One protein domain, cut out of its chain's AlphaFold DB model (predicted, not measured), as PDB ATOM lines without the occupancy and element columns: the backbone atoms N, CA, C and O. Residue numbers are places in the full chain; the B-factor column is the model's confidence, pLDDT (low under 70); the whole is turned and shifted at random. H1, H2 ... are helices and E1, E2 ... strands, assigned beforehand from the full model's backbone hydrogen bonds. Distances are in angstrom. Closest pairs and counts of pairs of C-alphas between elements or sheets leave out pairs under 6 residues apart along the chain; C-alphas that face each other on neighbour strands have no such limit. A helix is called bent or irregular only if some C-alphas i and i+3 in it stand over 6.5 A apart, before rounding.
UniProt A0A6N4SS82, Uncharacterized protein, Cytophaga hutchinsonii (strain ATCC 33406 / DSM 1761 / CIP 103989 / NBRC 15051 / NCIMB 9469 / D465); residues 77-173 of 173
ATOM      1  N   ARG A  77     -17.939   2.524 -33.697       89.75
ATOM      2  CA  ARG A  77     -16.851   2.430 -32.714       89.75
ATOM      3  C   ARG A  77     -16.431   0.985 -32.444       89.75
ATOM      4  O   ARG A  77     -15.241   0.669 -32.441       89.75
ATOM      5  N   LEU A  78     -17.392   0.084 -32.249       89.94
ATOM      6  CA  LEU A  78     -17.093  -1.317 -31.966       89.94
ATOM      7  C   LEU A  78     -16.455  -2.032 -33.171       89.94
ATOM      8  O   LEU A  78     -15.571  -2.876 -32.996       89.94
ATOM      9  N   ILE A  79     -16.866  -1.685 -34.396       89.19
ATOM     10  CA  ILE A  79     -16.239  -2.189 -35.625       89.19
ATOM     11  C   ILE A  79     -14.786  -1.713 -35.709       89.19
ATOM     12  O   ILE A  79     -13.909  -2.539 -35.958       89.19
ATOM     13  N   GLU A  80     -14.504  -0.434 -35.452       91.06
ATOM     14  CA  GLU A  80     -13.136   0.102 -35.443       91.06
ATOM     15  C   GLU A  80     -12.228  -0.649 -34.463       91.06
ATOM     16  O   GLU A  80     -11.148  -1.107 -34.842       91.06
ATOM     17  N   MET A  81     -12.690  -0.846 -33.223       92.94
ATOM     18  CA  MET A  81     -11.944  -1.593 -32.204       92.94
ATOM     19  C   MET A  81     -11.689  -3.039 -32.648       92.94
ATOM     20  O   MET A  81     -10.587  -3.572 -32.481       92.94
ATOM     21  N   LYS A  82     -12.679  -3.683 -33.286       91.88
ATOM     22  CA  LYS A  82     -12.501  -5.036 -33.823       91.88
ATOM     23  C   LYS A  82     -11.476  -5.070 -34.950       91.88
ATOM     24  O   LYS A  82     -10.664  -5.993 -34.993       91.88
ATOM     25  N   LEU A  83     -11.486  -4.091 -35.851       92.94
ATOM     26  CA  LEU A  83     -10.503  -3.984 -36.930       92.94
ATOM     27  C   LEU A  83      -9.091  -3.770 -36.388       92.94
ATOM     28  O   LEU A  83      -8.171  -4.450 -36.840       92.94
ATOM     29  N   ALA A  84      -8.921  -2.893 -35.396       93.12
ATOM     30  CA  ALA A  84      -7.644  -2.684 -34.719       93.12
ATOM     31  C   ALA A  84      -7.120  -3.998 -34.118       93.12
ATOM     32  O   ALA A  84      -5.999  -4.420 -34.416       93.12
ATOM     33  N   SER A  85      -7.976  -4.717 -33.385       93.25
ATOM     34  CA  SER A  85      -7.652  -6.032 -32.826       93.25
ATOM     35  C   SER A  85      -7.273  -7.056 -33.904       93.25
ATOM     36  O   SER A  85      -6.293  -7.790 -33.758       93.25
ATOM     37  N   LEU A  86      -8.014  -7.115 -35.014       93.31
ATOM     38  CA  LEU A  86      -7.727  -8.046 -36.107       93.31
ATOM     39  C   LEU A  86      -6.401  -7.729 -36.804       93.31
ATOM     40  O   LEU A  86      -5.613  -8.638 -37.073       93.31
ATOM     41  N   ASN A  87      -6.137  -6.448 -37.066       94.81
ATOM     42  CA  ASN A  87      -4.890  -5.993 -37.669       94.81
ATOM     43  C   ASN A  87      -3.694  -6.304 -36.770       94.81
ATOM     44  O   ASN A  87      -2.711  -6.853 -37.261       94.81
ATOM     45  N   LEU A  88      -3.801  -6.052 -35.465       93.56
ATOM     46  CA  LEU A  88      -2.732  -6.342 -34.512       93.56
ATOM     47  C   LEU A  88      -2.423  -7.844 -34.412       93.56
ATOM     48  O   LEU A  88      -1.262  -8.236 -34.334       93.56
ATOM     49  N   ASN A  89      -3.456  -8.691 -34.410       91.75
ATOM     50  CA  ASN A  89      -3.299 -10.109 -34.084       91.75
ATOM     51  C   ASN A  89      -3.117 -11.034 -35.300       91.75
ATOM     52  O   ASN A  89      -2.575 -12.128 -35.142       91.75
ATOM     53  N   TYR A  90      -3.578 -10.645 -36.497       94.06
ATOM     54  CA  TYR A  90      -3.664 -11.570 -37.639       94.06
ATOM     55  C   TYR A  90      -3.030 -11.079 -38.944       94.06
ATOM     56  O   TYR A  90      -2.697 -11.928 -39.772       94.06
ATOM     57  N   SER A  91      -2.854  -9.772 -39.164       94.12
ATOM     58  CA  SER A  91      -2.404  -9.238 -40.467       94.12
ATOM     59  C   SER A  91      -1.052  -9.819 -40.910       94.12
ATOM     60  O   SER A  91      -0.965 -10.436 -41.974       94.12
ATOM     61  N   ASP A  92      -0.031  -9.726 -40.057       94.62
ATOM     62  CA  ASP A  92       1.321 -10.226 -40.325       94.62
ATOM     63  C   ASP A  92       1.357 -11.746 -40.504       94.62
ATOM     64  O   ASP A  92       1.995 -12.263 -41.424       94.62
ATOM     65  N   PHE A  93       0.624 -12.472 -39.656       95.00
ATOM     66  CA  PHE A  93       0.516 -13.926 -39.755       95.00
ATOM     67  C   PHE A  93      -0.083 -14.343 -41.105       95.00
ATOM     68  O   PHE A  93       0.475 -15.195 -41.803       95.00
ATOM     69  N   LEU A  94      -1.200 -13.729 -41.501       96.00
ATOM     70  CA  LEU A  94      -1.861 -14.031 -42.768       96.00
ATOM     71  C   LEU A  94      -0.993 -13.627 -43.955       96.00
ATOM     72  O   LEU A  94      -0.895 -14.395 -44.912       96.00
ATOM     73  N   LYS A  95      -0.318 -12.477 -43.878       96.50
ATOM     74  CA  LYS A  95       0.638 -12.029 -44.889       96.50
ATOM     75  C   LYS A  95       1.728 -13.074 -45.114       96.50
ATOM     76  O   LYS A  95       1.940 -13.484 -46.252       96.50
ATOM     77  N   GLU A  96       2.360 -13.573 -44.053       96.62
ATOM     78  CA  GLU A  96       3.392 -14.613 -44.152       96.62
ATOM     79  C   GLU A  96       2.859 -15.881 -44.847       96.62
ATOM     80  O   GLU A  96       3.464 -16.376 -45.805       96.62
ATOM     81  N   LYS A  97       1.708 -16.401 -44.399       96.81
ATOM     82  CA  LYS A  97       1.138 -17.651 -44.932       96.81
ATOM     83  C   LYS A  97       0.659 -17.523 -46.371       96.81
ATOM     84  O   LYS A  97       0.917 -18.408 -47.188       96.81
ATOM     85  N   VAL A  98      -0.022 -16.430 -46.699       96.62
ATOM     86  CA  VAL A  98      -0.537 -16.193 -48.049       96.62
ATOM     87  C   VAL A  98       0.617 -15.943 -49.019       96.62
ATOM     88  O   VAL A  98       0.612 -16.519 -50.107       96.62
ATOM     89  N   ILE A  99       1.651 -15.182 -48.637       96.56
ATOM     90  CA  ILE A  99       2.833 -14.967 -49.490       96.56
ATOM     91  C   ILE A  99       3.549 -16.289 -49.803       96.56
ATOM     92  O   ILE A  99       3.934 -16.503 -50.955       96.56
ATOM     93  N   ASP A 100       3.690 -17.208 -48.842       97.38
ATOM     94  CA  ASP A 100       4.271 -18.539 -49.097       97.38
ATOM     95  C   ASP A 100       3.463 -19.327 -50.150       97.38
ATOM     96  O   ASP A 100       4.022 -19.899 -51.094       97.38
ATOM     97  N   LEU A 101       2.130 -19.302 -50.053       97.00
ATOM     98  CA  LEU A 101       1.242 -19.936 -51.033       97.00
ATOM     99  C   LEU A 101       1.350 -19.292 -52.423       97.00
ATOM    100  O   LEU A 101       1.472 -20.003 -53.426       97.00
ATOM    101  N   LEU A 102       1.359 -17.960 -52.499       95.50
ATOM    102  CA  LEU A 102       1.492 -17.225 -53.760       95.50
ATOM    103  C   LEU A 102       2.874 -17.427 -54.404       95.50
ATOM    104  O   LEU A 102       2.979 -17.553 -55.628       95.50
ATOM    105  N   THR A 103       3.925 -17.556 -53.592       96.25
ATOM    106  CA  THR A 103       5.280 -17.891 -54.053       96.25
ATOM    107  C   THR A 103       5.299 -19.270 -54.715       96.25
ATOM    108  O   THR A 103       5.807 -19.424 -55.829       96.25
ATOM    109  N   LYS A 104       4.673 -20.279 -54.093       96.06
ATOM    110  CA  LYS A 104       4.513 -21.626 -54.682       96.06
ATOM    111  C   LYS A 104       3.699 -21.600 -55.979       96.06
ATOM    112  O   LYS A 104       3.965 -22.391 -56.886       96.06
ATOM    113  N   ALA A 105       2.754 -20.669 -56.091       94.31
ATOM    114  CA  ALA A 105       1.975 -20.417 -57.301       94.31
ATOM    115  C   ALA A 105       2.718 -19.591 -58.373       94.31
ATOM    116  O   ALA A 105       2.158 -19.371 -59.450       94.31
ATOM    117  N   LYS A 106       3.981 -19.205 -58.128       93.50
ATOM    118  CA  LYS A 106       4.860 -18.445 -59.036       93.50
ATOM    119  C   LYS A 106       4.367 -17.024 -59.353       93.50
ATOM    120  O   LYS A 106       4.530 -16.561 -60.481       93.50
ATOM    121  N   VAL A 107       3.762 -16.340 -58.380       92.69
ATOM    122  CA  VAL A 107       3.501 -14.891 -58.474       92.69
ATOM    123  C   VAL A 107       4.832 -14.124 -58.489       92.69
ATOM    124  O   VAL A 107       5.822 -14.593 -57.926       92.69
ATOM    125  N   ASP A 108       4.874 -12.975 -59.174       91.94
ATOM    126  CA  ASP A 108       6.085 -12.157 -59.296       91.94
ATOM    127  C   ASP A 108       6.610 -11.702 -57.924       91.94
ATOM    128  O   ASP A 108       5.860 -11.184 -57.097       91.94
ATOM    129  N   ALA A 109       7.913 -11.875 -57.690       92.81
ATOM    130  CA  ALA A 109       8.526 -11.588 -56.396       92.81
ATOM    131  C   ALA A 109       8.512 -10.092 -56.035       92.81
ATOM    132  O   ALA A 109       8.433  -9.764 -54.852       92.81
ATOM    133  N   ASN A 110       8.568  -9.188 -57.023       91.75
ATOM    134  CA  ASN A 110       8.512  -7.750 -56.752       91.75
ATOM    135  C   ASN A 110       7.110  -7.344 -56.308       91.75
ATOM    136  O   ASN A 110       6.984  -6.545 -55.388       91.75
ATOM    137  N   LEU A 111       6.069  -7.932 -56.912       91.56
ATOM    138  CA  LEU A 111       4.695  -7.732 -56.456       91.56
ATOM    139  C   LEU A 111       4.518  -8.234 -55.020       91.56
ATOM    140  O   LEU A 111       4.032  -7.496 -54.173       91.56
ATOM    141  N   LEU A 112       4.951  -9.463 -54.722       93.88
ATOM    142  CA  LEU A 112       4.818 -10.032 -53.374       93.88
ATOM    143  C   LEU A 112       5.494  -9.175 -52.295       93.88
ATOM    144  O   LEU A 112       4.994  -9.108 -51.176       93.88
ATOM    145  N   ALA A 113       6.603  -8.508 -52.629       93.00
ATOM    146  CA  ALA A 113       7.333  -7.644 -51.704       93.00
ATOM    147  C   ALA A 113       6.585  -6.351 -51.334       93.00
ATOM    148  O   ALA A 113       6.870  -5.778 -50.284       93.00
ATOM    149  N   ILE A 114       5.652  -5.897 -52.177       93.19
ATOM    150  CA  ILE A 114       4.899  -4.650 -51.970       93.19
ATOM    151  C   ILE A 114       3.451  -4.882 -51.530       93.19
ATOM    152  O   ILE A 114       2.745  -3.912 -51.277       93.19
ATOM    153  N   LEU A 115       3.003  -6.139 -51.438       95.06
ATOM    154  CA  LEU A 115       1.647  -6.432 -50.986       95.06
ATOM    155  C   LEU A 115       1.460  -6.033 -49.523       95.06
ATOM    156  O   LEU A 115       2.226  -6.428 -48.635       95.06
ATOM    157  N   ASP A 116       0.377  -5.314 -49.290       95.19
ATOM    158  CA  ASP A 116      -0.114  -4.932 -47.983       95.19
ATOM    159  C   ASP A 116      -1.401  -5.677 -47.640       95.19
ATOM    160  O   ASP A 116      -2.179  -6.029 -48.529       95.19
ATOM    161  N   PHE A 117      -1.563  -5.979 -46.354       96.94
ATOM    162  CA  PHE A 117      -2.636  -6.801 -45.807       96.94
ATOM    163  C   PHE A 117      -3.267  -6.044 -44.646       96.94
ATOM    164  O   PHE A 117      -2.616  -5.834 -43.629       96.94
ATOM    165  N   GLU A 118      -4.539  -5.689 -44.779       96.12
ATOM    166  CA  GLU A 118      -5.232  -4.879 -43.781       96.12
ATOM    167  C   GLU A 118      -6.696  -5.293 -43.676       96.12
ATOM    168  O   GLU A 118      -7.388  -5.448 -44.683       96.12
ATOM    169  N   PHE A 119      -7.194  -5.462 -42.456       94.88
ATOM    170  CA  PHE A 119      -8.623  -5.578 -42.205       94.88
ATOM    171  C   PHE A 119      -9.268  -4.199 -42.266       94.88
ATOM    172  O   PHE A 119      -8.872  -3.293 -41.537       94.88
ATOM    173  N   ILE A 120     -10.287  -4.068 -43.112       92.56
ATOM    174  CA  ILE A 120     -11.006  -2.818 -43.352       92.56
ATOM    175  C   ILE A 120     -12.513  -3.009 -43.201       92.56
ATOM    176  O   ILE A 120     -13.045  -4.097 -43.455       92.56
ATOM    177  N   ASP A 121     -13.206  -1.926 -42.856       89.25
ATOM    178  CA  ASP A 121     -14.658  -1.867 -42.965       89.25
ATOM    179  C   ASP A 121     -15.074  -1.679 -44.436       89.25
ATOM    180  O   ASP A 121     -14.604  -0.780 -45.138       89.25
ATOM    181  N   VAL A 122     -15.966  -2.543 -44.922       82.94
ATOM    182  CA  VAL A 122     -16.577  -2.469 -46.256       82.94
ATOM    183  C   VAL A 122     -18.100  -2.287 -46.193       82.94
ATOM    184  O   VAL A 122     -18.770  -2.353 -47.227       82.94
ATOM    185  N   SER A 123     -18.645  -2.000 -45.005       67.44
ATOM    186  CA  SER A 123     -20.065  -1.727 -44.727       67.44
ATOM    187  C   SER A 123     -20.656  -0.571 -45.545       67.44
ATOM    188  O   SER A 123     -21.847  -0.576 -45.849       67.44
ATOM    189  N   SER A 124     -19.826   0.360 -46.030       54.00
ATOM    190  CA  SER A 124     -20.244   1.487 -46.879       54.00
ATOM    191  C   SER A 124     -20.871   1.101 -48.233       54.00
ATOM    192  O   SER A 124     -21.395   1.978 -48.927       54.00
ATOM    193  N   LYS A 125     -20.851  -0.184 -48.623       50.84
ATOM    194  CA  LYS A 125     -21.388  -0.672 -49.907       50.84
ATOM    195  C   LYS A 125     -22.828  -1.197 -49.863       50.84
ATOM    196  O   LYS A 125     -23.442  -1.231 -50.921       50.84
ATOM    197  N   ASP A 126     -23.380  -1.517 -48.693       43.47
ATOM    198  CA  ASP A 126     -24.782  -1.937 -48.539       43.47
ATOM    199  C   ASP A 126     -25.342  -1.393 -47.219       43.47
ATOM    200  O   ASP A 126     -24.958  -1.823 -46.134       43.47
ATOM    201  N   LYS A 127     -26.247  -0.411 -47.314       48.59
ATOM    202  CA  LYS A 127     -26.881   0.256 -46.160       48.59
ATOM    203  C   LYS A 127     -28.123  -0.470 -45.626       48.59
ATOM    204  O   LYS A 127     -28.782   0.047 -44.727       48.59
ATOM    205  N   ASP A 128     -28.434  -1.655 -46.141       48.34
ATOM    206  CA  ASP A 128     -29.576  -2.445 -45.692       48.34
ATOM    207  C   ASP A 128     -29.101  -3.477 -44.657       48.34
ATOM    208  O   ASP A 128     -28.523  -4.501 -45.003       48.34
ATOM    209  N   LEU A 129     -29.289  -3.122 -43.382       47.66
ATOM    210  CA  LEU A 129     -29.242  -3.935 -42.152       47.66
ATOM    211  C   LEU A 129     -28.714  -5.382 -42.276       47.66
ATOM    212  O   LEU A 129     -29.343  -6.234 -42.905       47.66
ATOM    213  N   GLY A 130     -27.669  -5.726 -41.512       51.62
ATOM    214  CA  GLY A 130     -27.438  -7.139 -41.211       51.62
ATOM    215  C   GLY A 130     -26.285  -7.439 -40.274       51.62
ATOM    216  O   GLY A 130     -26.510  -7.853 -39.146       51.62
ATOM    217  N   LEU A 131     -25.053  -7.292 -40.755       56.34
ATOM    218  CA  LEU A 131     -23.847  -7.696 -40.037       56.34
ATOM    219  C   LEU A 131     -22.697  -6.742 -40.396       56.34
ATOM    220  O   LEU A 131     -22.723  -6.127 -41.465       56.34
ATOM    221  N   PRO A 132     -21.702  -6.567 -39.518       63.56
ATOM    222  CA  PRO A 132     -20.508  -5.797 -39.830       63.56
ATOM    223  C   PRO A 132     -19.783  -6.450 -41.011       63.56
ATOM    224  O   PRO A 132     -19.330  -7.594 -40.945       63.56
ATOM    225  N   ASN A 133     -19.714  -5.716 -42.118       76.12
ATOM    226  CA  ASN A 133     -19.082  -6.187 -43.337       76.12
ATOM    227  C   ASN A 133     -17.610  -5.800 -43.287       76.12
ATOM    228  O   ASN A 133     -17.237  -4.711 -43.701       76.12
ATOM    229  N   VAL A 134     -16.780  -6.708 -42.788       87.50
ATOM    230  CA  VAL A 134     -15.327  -6.538 -42.736       87.50
ATOM    231  C   VAL A 134     -14.675  -7.397 -43.810       87.50
ATOM    232  O   VAL A 134     -15.161  -8.476 -44.156       87.50
ATOM    233  N   ALA A 135     -13.558  -6.933 -44.359       91.06
ATOM    234  CA  ALA A 135     -12.751  -7.721 -45.277       91.06
ATOM    235  C   ALA A 135     -11.264  -7.587 -44.962       91.06
ATOM    236  O   ALA A 135     -10.802  -6.523 -44.569       91.06
ATOM    237  N   LEU A 136     -10.508  -8.657 -45.207       94.75
ATOM    238  CA  LEU A 136      -9.067  -8.563 -45.395       94.75
ATOM    239  C   LEU A 136      -8.815  -8.022 -46.804       94.75
ATOM    240  O   LEU A 136      -9.072  -8.710 -47.799       94.75
ATOM    241  N   ARG A 137      -8.323  -6.793 -46.882       94.81
ATOM    242  CA  ARG A 137      -7.815  -6.178 -48.101       94.81
ATOM    243  C   ARG A 137      -6.378  -6.622 -48.326       94.81
ATOM    244  O   ARG A 137      -5.544  -6.513 -47.436       94.81
ATOM    245  N   ILE A 138      -6.101  -7.079 -49.541       95.12
ATOM    246  CA  ILE A 138      -4.755  -7.318 -50.057       95.12
ATOM    247  C   ILE A 138      -4.544  -6.365 -51.224       95.12
ATOM    248  O   ILE A 138      -5.294  -6.431 -52.206       95.12
ATOM    249  N   THR A 139      -3.548  -5.488 -51.137       93.44
ATOM    250  CA  THR A 139      -3.322  -4.464 -52.162       93.44
ATOM    251  C   THR A 139      -1.850  -4.176 -52.423       93.44
ATOM    252  O   THR A 139      -1.012  -4.378 -51.554       93.44
ATOM    253  N   ASP A 140      -1.536  -3.715 -53.634       90.50
ATOM    254  CA  ASP A 140      -0.242  -3.125 -53.998       90.50
ATOM    255  C   ASP A 140      -0.279  -1.582 -54.018       90.50
ATOM    256  O   ASP A 140       0.671  -0.953 -54.478       90.50
ATOM    257  N   PHE A 141      -1.386  -0.981 -53.563       86.62
ATOM    258  CA  PHE A 141      -1.703   0.454 -53.612       86.62
ATOM    259  C   PHE A 141      -1.854   1.072 -55.009       86.62
ATOM    260  O   PHE A 141      -2.193   2.252 -55.113       86.62
ATOM    261  N   GLU A 142      -1.652   0.315 -56.088       83.06
ATOM    262  CA  GLU A 142      -1.690   0.846 -57.452       83.06
ATOM    263  C   GLU A 142      -2.830   0.257 -58.283       83.06
ATOM    264  O   GLU A 142      -3.621   0.992 -58.879       83.06
ATOM    265  N   LYS A 143      -2.875  -1.071 -58.406       81.44
ATOM    266  CA  LYS A 143      -3.702  -1.769 -59.405       81.44
ATOM    267  C   LYS A 143      -4.369  -3.016 -58.861       81.44
ATOM    268  O   LYS A 143      -5.430  -3.397 -59.354       81.44
ATOM    269  N   VAL A 144      -3.750  -3.669 -57.889       86.19
ATOM    270  CA  VAL A 144      -4.269  -4.885 -57.286       86.19
ATOM    271  C   VAL A 144      -5.000  -4.513 -56.008       86.19
ATOM    272  O   VAL A 144      -4.428  -3.957 -55.077       86.19
ATOM    273  N   GLU A 145      -6.283  -4.857 -55.954       89.69
ATOM    274  CA  GLU A 145      -7.072  -4.826 -54.726       89.69
ATOM    275  C   GLU A 145      -7.948  -6.080 -54.671       89.69
ATOM    276  O   GLU A 145      -8.861  -6.283 -55.483       89.69
ATOM    277  N   CYS A 146      -7.672  -6.949 -53.706       90.25
ATOM    278  CA  CYS A 146      -8.474  -8.120 -53.394       90.25
ATOM    279  C   CYS A 146      -9.089  -7.946 -52.009       90.25
ATOM    280  O   CYS A 146      -8.361  -7.758 -51.045       90.25
ATOM    281  N   ASN A 147     -10.415  -8.041 -51.909       91.06
ATOM    282  CA  ASN A 147     -11.122  -7.949 -50.635       91.06
ATOM    283  C   ASN A 147     -11.700  -9.327 -50.324       91.06
ATOM    284  O   ASN A 147     -12.607  -9.793 -51.016       91.06
ATOM    285  N   CYS A 148     -11.149  -9.981 -49.307       89.88
ATOM    286  CA  CYS A 148     -11.622 -11.269 -48.820       89.88
ATOM    287  C   CYS A 148     -12.547 -11.025 -47.630       89.88
ATOM    288  O   CYS A 148     -12.083 -10.585 -46.583       89.88
ATOM    289  N   ALA A 149     -13.845 -11.285 -47.791       87.81
ATOM    290  CA  ALA A 149     -14.829 -11.056 -46.734       87.81
ATOM    291  C   ALA A 149     -14.520 -11.884 -45.477       87.81
ATOM    292  O   ALA A 149     -14.182 -13.069 -45.566       87.81
ATOM    293  N   VAL A 150     -14.677 -11.253 -44.316       87.56
ATOM    294  CA  VAL A 150     -14.436 -11.822 -42.991       87.56
ATOM    295  C   VAL A 150     -15.710 -11.672 -42.183       87.56
ATOM    296  O   VAL A 150     -16.246 -10.582 -42.019       87.56
ATOM    297  N   ASP A 151     -16.188 -12.793 -41.664       84.62
ATOM    298  CA  ASP A 151     -17.360 -12.816 -40.803       84.62
ATOM    299  C   ASP A 151     -16.936 -12.578 -39.350       84.62
ATOM    300  O   ASP A 151     -16.510 -13.511 -38.662       84.62
ATOM    301  N   ILE A 152     -17.032 -11.322 -38.904       85.56
ATOM    302  CA  ILE A 152     -16.687 -10.921 -37.532       85.56
ATOM    303  C   ILE A 152     -17.859 -11.047 -36.548       85.56
ATOM    304  O   ILE A 152     -17.683 -10.791 -35.361       85.56
ATOM    305  N   SER A 153     -19.035 -11.488 -37.013       81.69
ATOM    306  CA  SER A 153     -20.153 -11.847 -36.123       81.69
ATOM    307  C   SER A 153     -19.875 -13.135 -35.341       81.69
ATOM    308  O   SER A 153     -20.489 -13.424 -34.313       81.69
ATOM    309  N   LYS A 154     -18.916 -13.935 -35.823       82.75
ATOM    310  CA  LYS A 154     -18.437 -15.137 -35.149       82.75
ATOM    311  C   LYS A 154     -17.408 -14.787 -34.081       82.75
ATOM    312  O   LYS A 154     -16.462 -14.053 -34.335       82.75
ATOM    313  N   LEU A 155     -17.534 -15.462 -32.938       79.31
ATOM    314  CA  LEU A 155     -16.612 -15.376 -31.801       79.31
ATOM    315  C   LEU A 155     -15.139 -15.551 -32.202       79.31
ATOM    316  O   LEU A 155     -14.268 -14.810 -31.774       79.31
ATOM    317  N   ASN A 156     -14.875 -16.549 -33.049       81.69
ATOM    318  CA  ASN A 156     -13.562 -16.808 -33.623       81.69
ATOM    319  C   ASN A 156     -13.702 -16.780 -35.146       81.69
ATOM    320  O   ASN A 156     -14.183 -17.763 -35.728       81.69
ATOM    321  N   PRO A 157     -13.323 -15.672 -35.800       83.06
ATOM    322  CA  PRO A 157     -13.238 -15.625 -37.249       83.06
ATOM    323  C   PRO A 157     -12.294 -16.723 -37.748       83.06
ATOM    324  O   PRO A 157     -11.205 -16.927 -37.213       83.06
ATOM    325  N   VAL A 158     -12.734 -17.470 -38.759       84.75
ATOM    326  CA  VAL A 158     -11.922 -18.521 -39.380       84.75
ATOM    327  C   VAL A 158     -11.248 -17.935 -40.608       84.75
ATOM    328  O   VAL A 158     -11.929 -17.502 -41.540       84.75
ATOM    329  N   PHE A 159      -9.920 -17.967 -40.625       89.88
ATOM    330  CA  PHE A 159      -9.123 -17.552 -41.770       89.88
ATOM    331  C   PHE A 159      -8.650 -18.785 -42.536       89.88
ATOM    332  O   PHE A 159      -7.999 -19.658 -41.976       89.88
ATOM    333  N   ASP A 160      -9.020 -18.867 -43.814       90.62
ATOM    334  CA  ASP A 160      -8.566 -19.916 -44.729       90.62
ATOM    335  C   ASP A 160      -7.552 -19.293 -45.691       90.62
ATOM    336  O   ASP A 160      -7.917 -18.656 -46.682       90.62
ATOM    337  N   GLU A 161      -6.266 -19.444 -45.378       94.75
ATOM    338  CA  GLU A 161      -5.167 -18.812 -46.114       94.75
ATOM    339  C   GLU A 161      -5.095 -19.322 -47.552       94.75
ATOM    340  O   GLU A 161      -4.740 -18.577 -48.469       94.75
ATOM    341  N   LYS A 162      -5.492 -20.582 -47.773       94.88
ATOM    342  CA  LYS A 162      -5.569 -21.164 -49.110       94.88
ATOM    343  C   LYS A 162      -6.672 -20.508 -49.922       94.88
ATOM    344  O   LYS A 162      -6.420 -20.097 -51.051       94.88
ATOM    345  N   LYS A 163      -7.869 -20.368 -49.351       92.88
ATOM    346  CA  LYS A 163      -8.975 -19.673 -50.014       92.88
ATOM    347  C   LYS A 163      -8.615 -18.214 -50.301       92.88
ATOM    348  O   LYS A 163      -8.892 -17.745 -51.399       92.88
ATOM    349  N   ILE A 164      -7.969 -17.522 -49.364       94.12
ATOM    350  CA  ILE A 164      -7.505 -16.138 -49.551       94.12
ATOM    351  C   ILE A 164      -6.519 -16.049 -50.729       94.12
ATOM    352  O   ILE A 164      -6.697 -15.221 -51.623       94.12
ATOM    353  N   ALA A 165      -5.516 -16.933 -50.776       95.00
ATOM    354  CA  ALA A 165      -4.560 -16.985 -51.880       95.00
ATOM    355  C   ALA A 165      -5.241 -17.300 -53.224       95.00
ATOM    356  O   ALA A 165      -4.949 -16.658 -54.232       95.00
ATOM    357  N   ASP A 166      -6.178 -18.252 -53.242       93.62
ATOM    358  CA  ASP A 166      -6.938 -18.618 -54.440       93.62
ATOM    359  C   ASP A 166      -7.799 -17.445 -54.948       93.62
ATOM    360  O   ASP A 166      -7.839 -17.198 -56.154       93.62
ATOM    361  N   GLU A 167      -8.458 -16.692 -54.059       90.62
ATOM    362  CA  GLU A 167      -9.218 -15.487 -54.427       90.62
ATOM    363  C   GLU A 167      -8.313 -14.389 -55.000       90.62
ATOM    364  O   GLU A 167      -8.629 -13.805 -56.040       90.62
ATOM    365  N   PHE A 168      -7.145 -14.151 -54.394       92.69
ATOM    366  CA  PHE A 168      -6.160 -13.218 -54.940       92.69
ATOM    367  C   PHE A 168      -5.710 -13.631 -56.351       92.69
ATOM    368  O   PHE A 168      -5.712 -12.818 -57.276       92.69
ATOM    369  N   LEU A 169      -5.389 -14.914 -56.555       91.94
ATOM    370  CA  LEU A 169      -4.948 -15.438 -57.851       91.94
ATOM    371  C   LEU A 169      -6.013 -15.313 -58.948       91.94
ATOM    372  O   LEU A 169      -5.646 -15.173 -60.114       91.94
ATOM    373  N   LYS A 170      -7.307 -15.350 -58.605       89.12
ATOM    374  CA  LYS A 170      -8.398 -15.104 -59.566       89.12
ATOM    375  C   LYS A 170      -8.440 -13.660 -60.054       89.12
ATOM    376  O   LYS A 170      -8.822 -13.444 -61.194       89.12
ATOM    377  N   LYS A 171      -8.097 -12.687 -59.202       80.50
ATOM    378  CA  LYS A 171      -8.021 -11.272 -59.598       80.50
ATOM    379  C   LYS A 171      -6.720 -10.928 -60.319       80.50
ATOM    380  O   LYS A 171      -6.700 -10.002 -61.120       80.50
ATOM    381  N   TYR A 172      -5.645 -11.641 -59.996       73.38
ATOM    382  CA  TYR A 172      -4.320 -11.431 -60.573       73.38
ATOM    383  C   TYR A 172      -4.164 -12.011 -61.995       73.38
ATOM    384  O   TYR A 172      -3.362 -11.493 -62.771       73.38
ATOM    385  N   ARG A 173      -4.882 -13.093 -62.328       60.28
ATOM    386  CA  ARG A 173      -4.853 -13.754 -63.649       60.28
ATOM    387  C   ARG A 173      -5.878 -13.176 -64.613       60.28
ATOM    388  O   ARG A 173      -5.537 -13.121 -65.815       60.28
TER     389      ARG A 173
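What this domain is: This is residues 77 to 173 of the 173 residues of an uncharacterized protein of Cytophaga hutchinsonii (strain ATCC 33406 / DSM 1761 / CIP 103989 / NBRC 15051 / NCIMB 9469 / D465) (UniProt A0A6N4SS82). A small, strongly twisted sheet of three strands has one face covered by the long bent helix H1 and the last helix H3, while its other face is bare. H1a runs along E1, H3 runs along E3, and H1b packs on H3, with the short H2 folded back on H1b. The printed part has 97 residues, with three named helices and three named strands in the order H1, H2, E1, E2, E3, H3; the antiparallel sheet E1 E2 E3 and its helices make two layers of mixed class. The whole is compact, with a radius of gyration of the C-alphas of 13.6 A, and elongated, spanning 40 by 24 by 20 A.

How they stand to each other: Begin with H1, residues 77 to 104, by its hydrogen bonds one helix but bent, C-alphas 89 and 92 being 7.8 A apart; its arms H1a, residues 77 to 89, and H1b, residues 92 to 104, stand at a steep tilt of 57 degrees. H2, residues 109 to 114, forms a hairpin with H1b, their closest C-alphas being Ile 99 and Leu 112 at 6.6 A. Next come E1, residues 116 to 121, E2, residues 133 to 139, and E3, residues 145 to 151, a meander, each strand the antiparallel neighbour of the one before. Look for N 118 and O 137 at 3.0 A, and N 136 and O 148 at 2.8 A, within hydrogen-bond range. H1a is over E1 at a height over the sheet of 8.2 A, with the C-alphas of Leu 83 and Phe 119 closest at 5.8 A. H3, residues 161 to 172, is on the same face over E3, with the C-alphas of Cys 146 and Phe 168 closest at 5.8 A. H3 touches H1b at a steep tilt of 61 degrees, the C-alphas of Val 98 and Ala 165 closest at 5.6 A. Every O i to N i+4 pair is within hydrogen-bond range in H1a, H1b and H3, and 1 of 2 in H2.

Where its parts are: Find C-alpha 77 at (-16.851, 2.430, -32.714), where H1a begins its 18.5 A; H1b covers 18.6 A. E3 spans 19.1 A, and H3 ends at C-alpha 172, (-4.320, -11.431, -60.573).

The domain as a whole: The printed part has no cut, and its farthest C-alphas, Ala 109 and Leu 129, are 41.1 A apart. The link from E1 to E2 is long, and pLDDT is under 70 at residues 123 to 132 and residue 173.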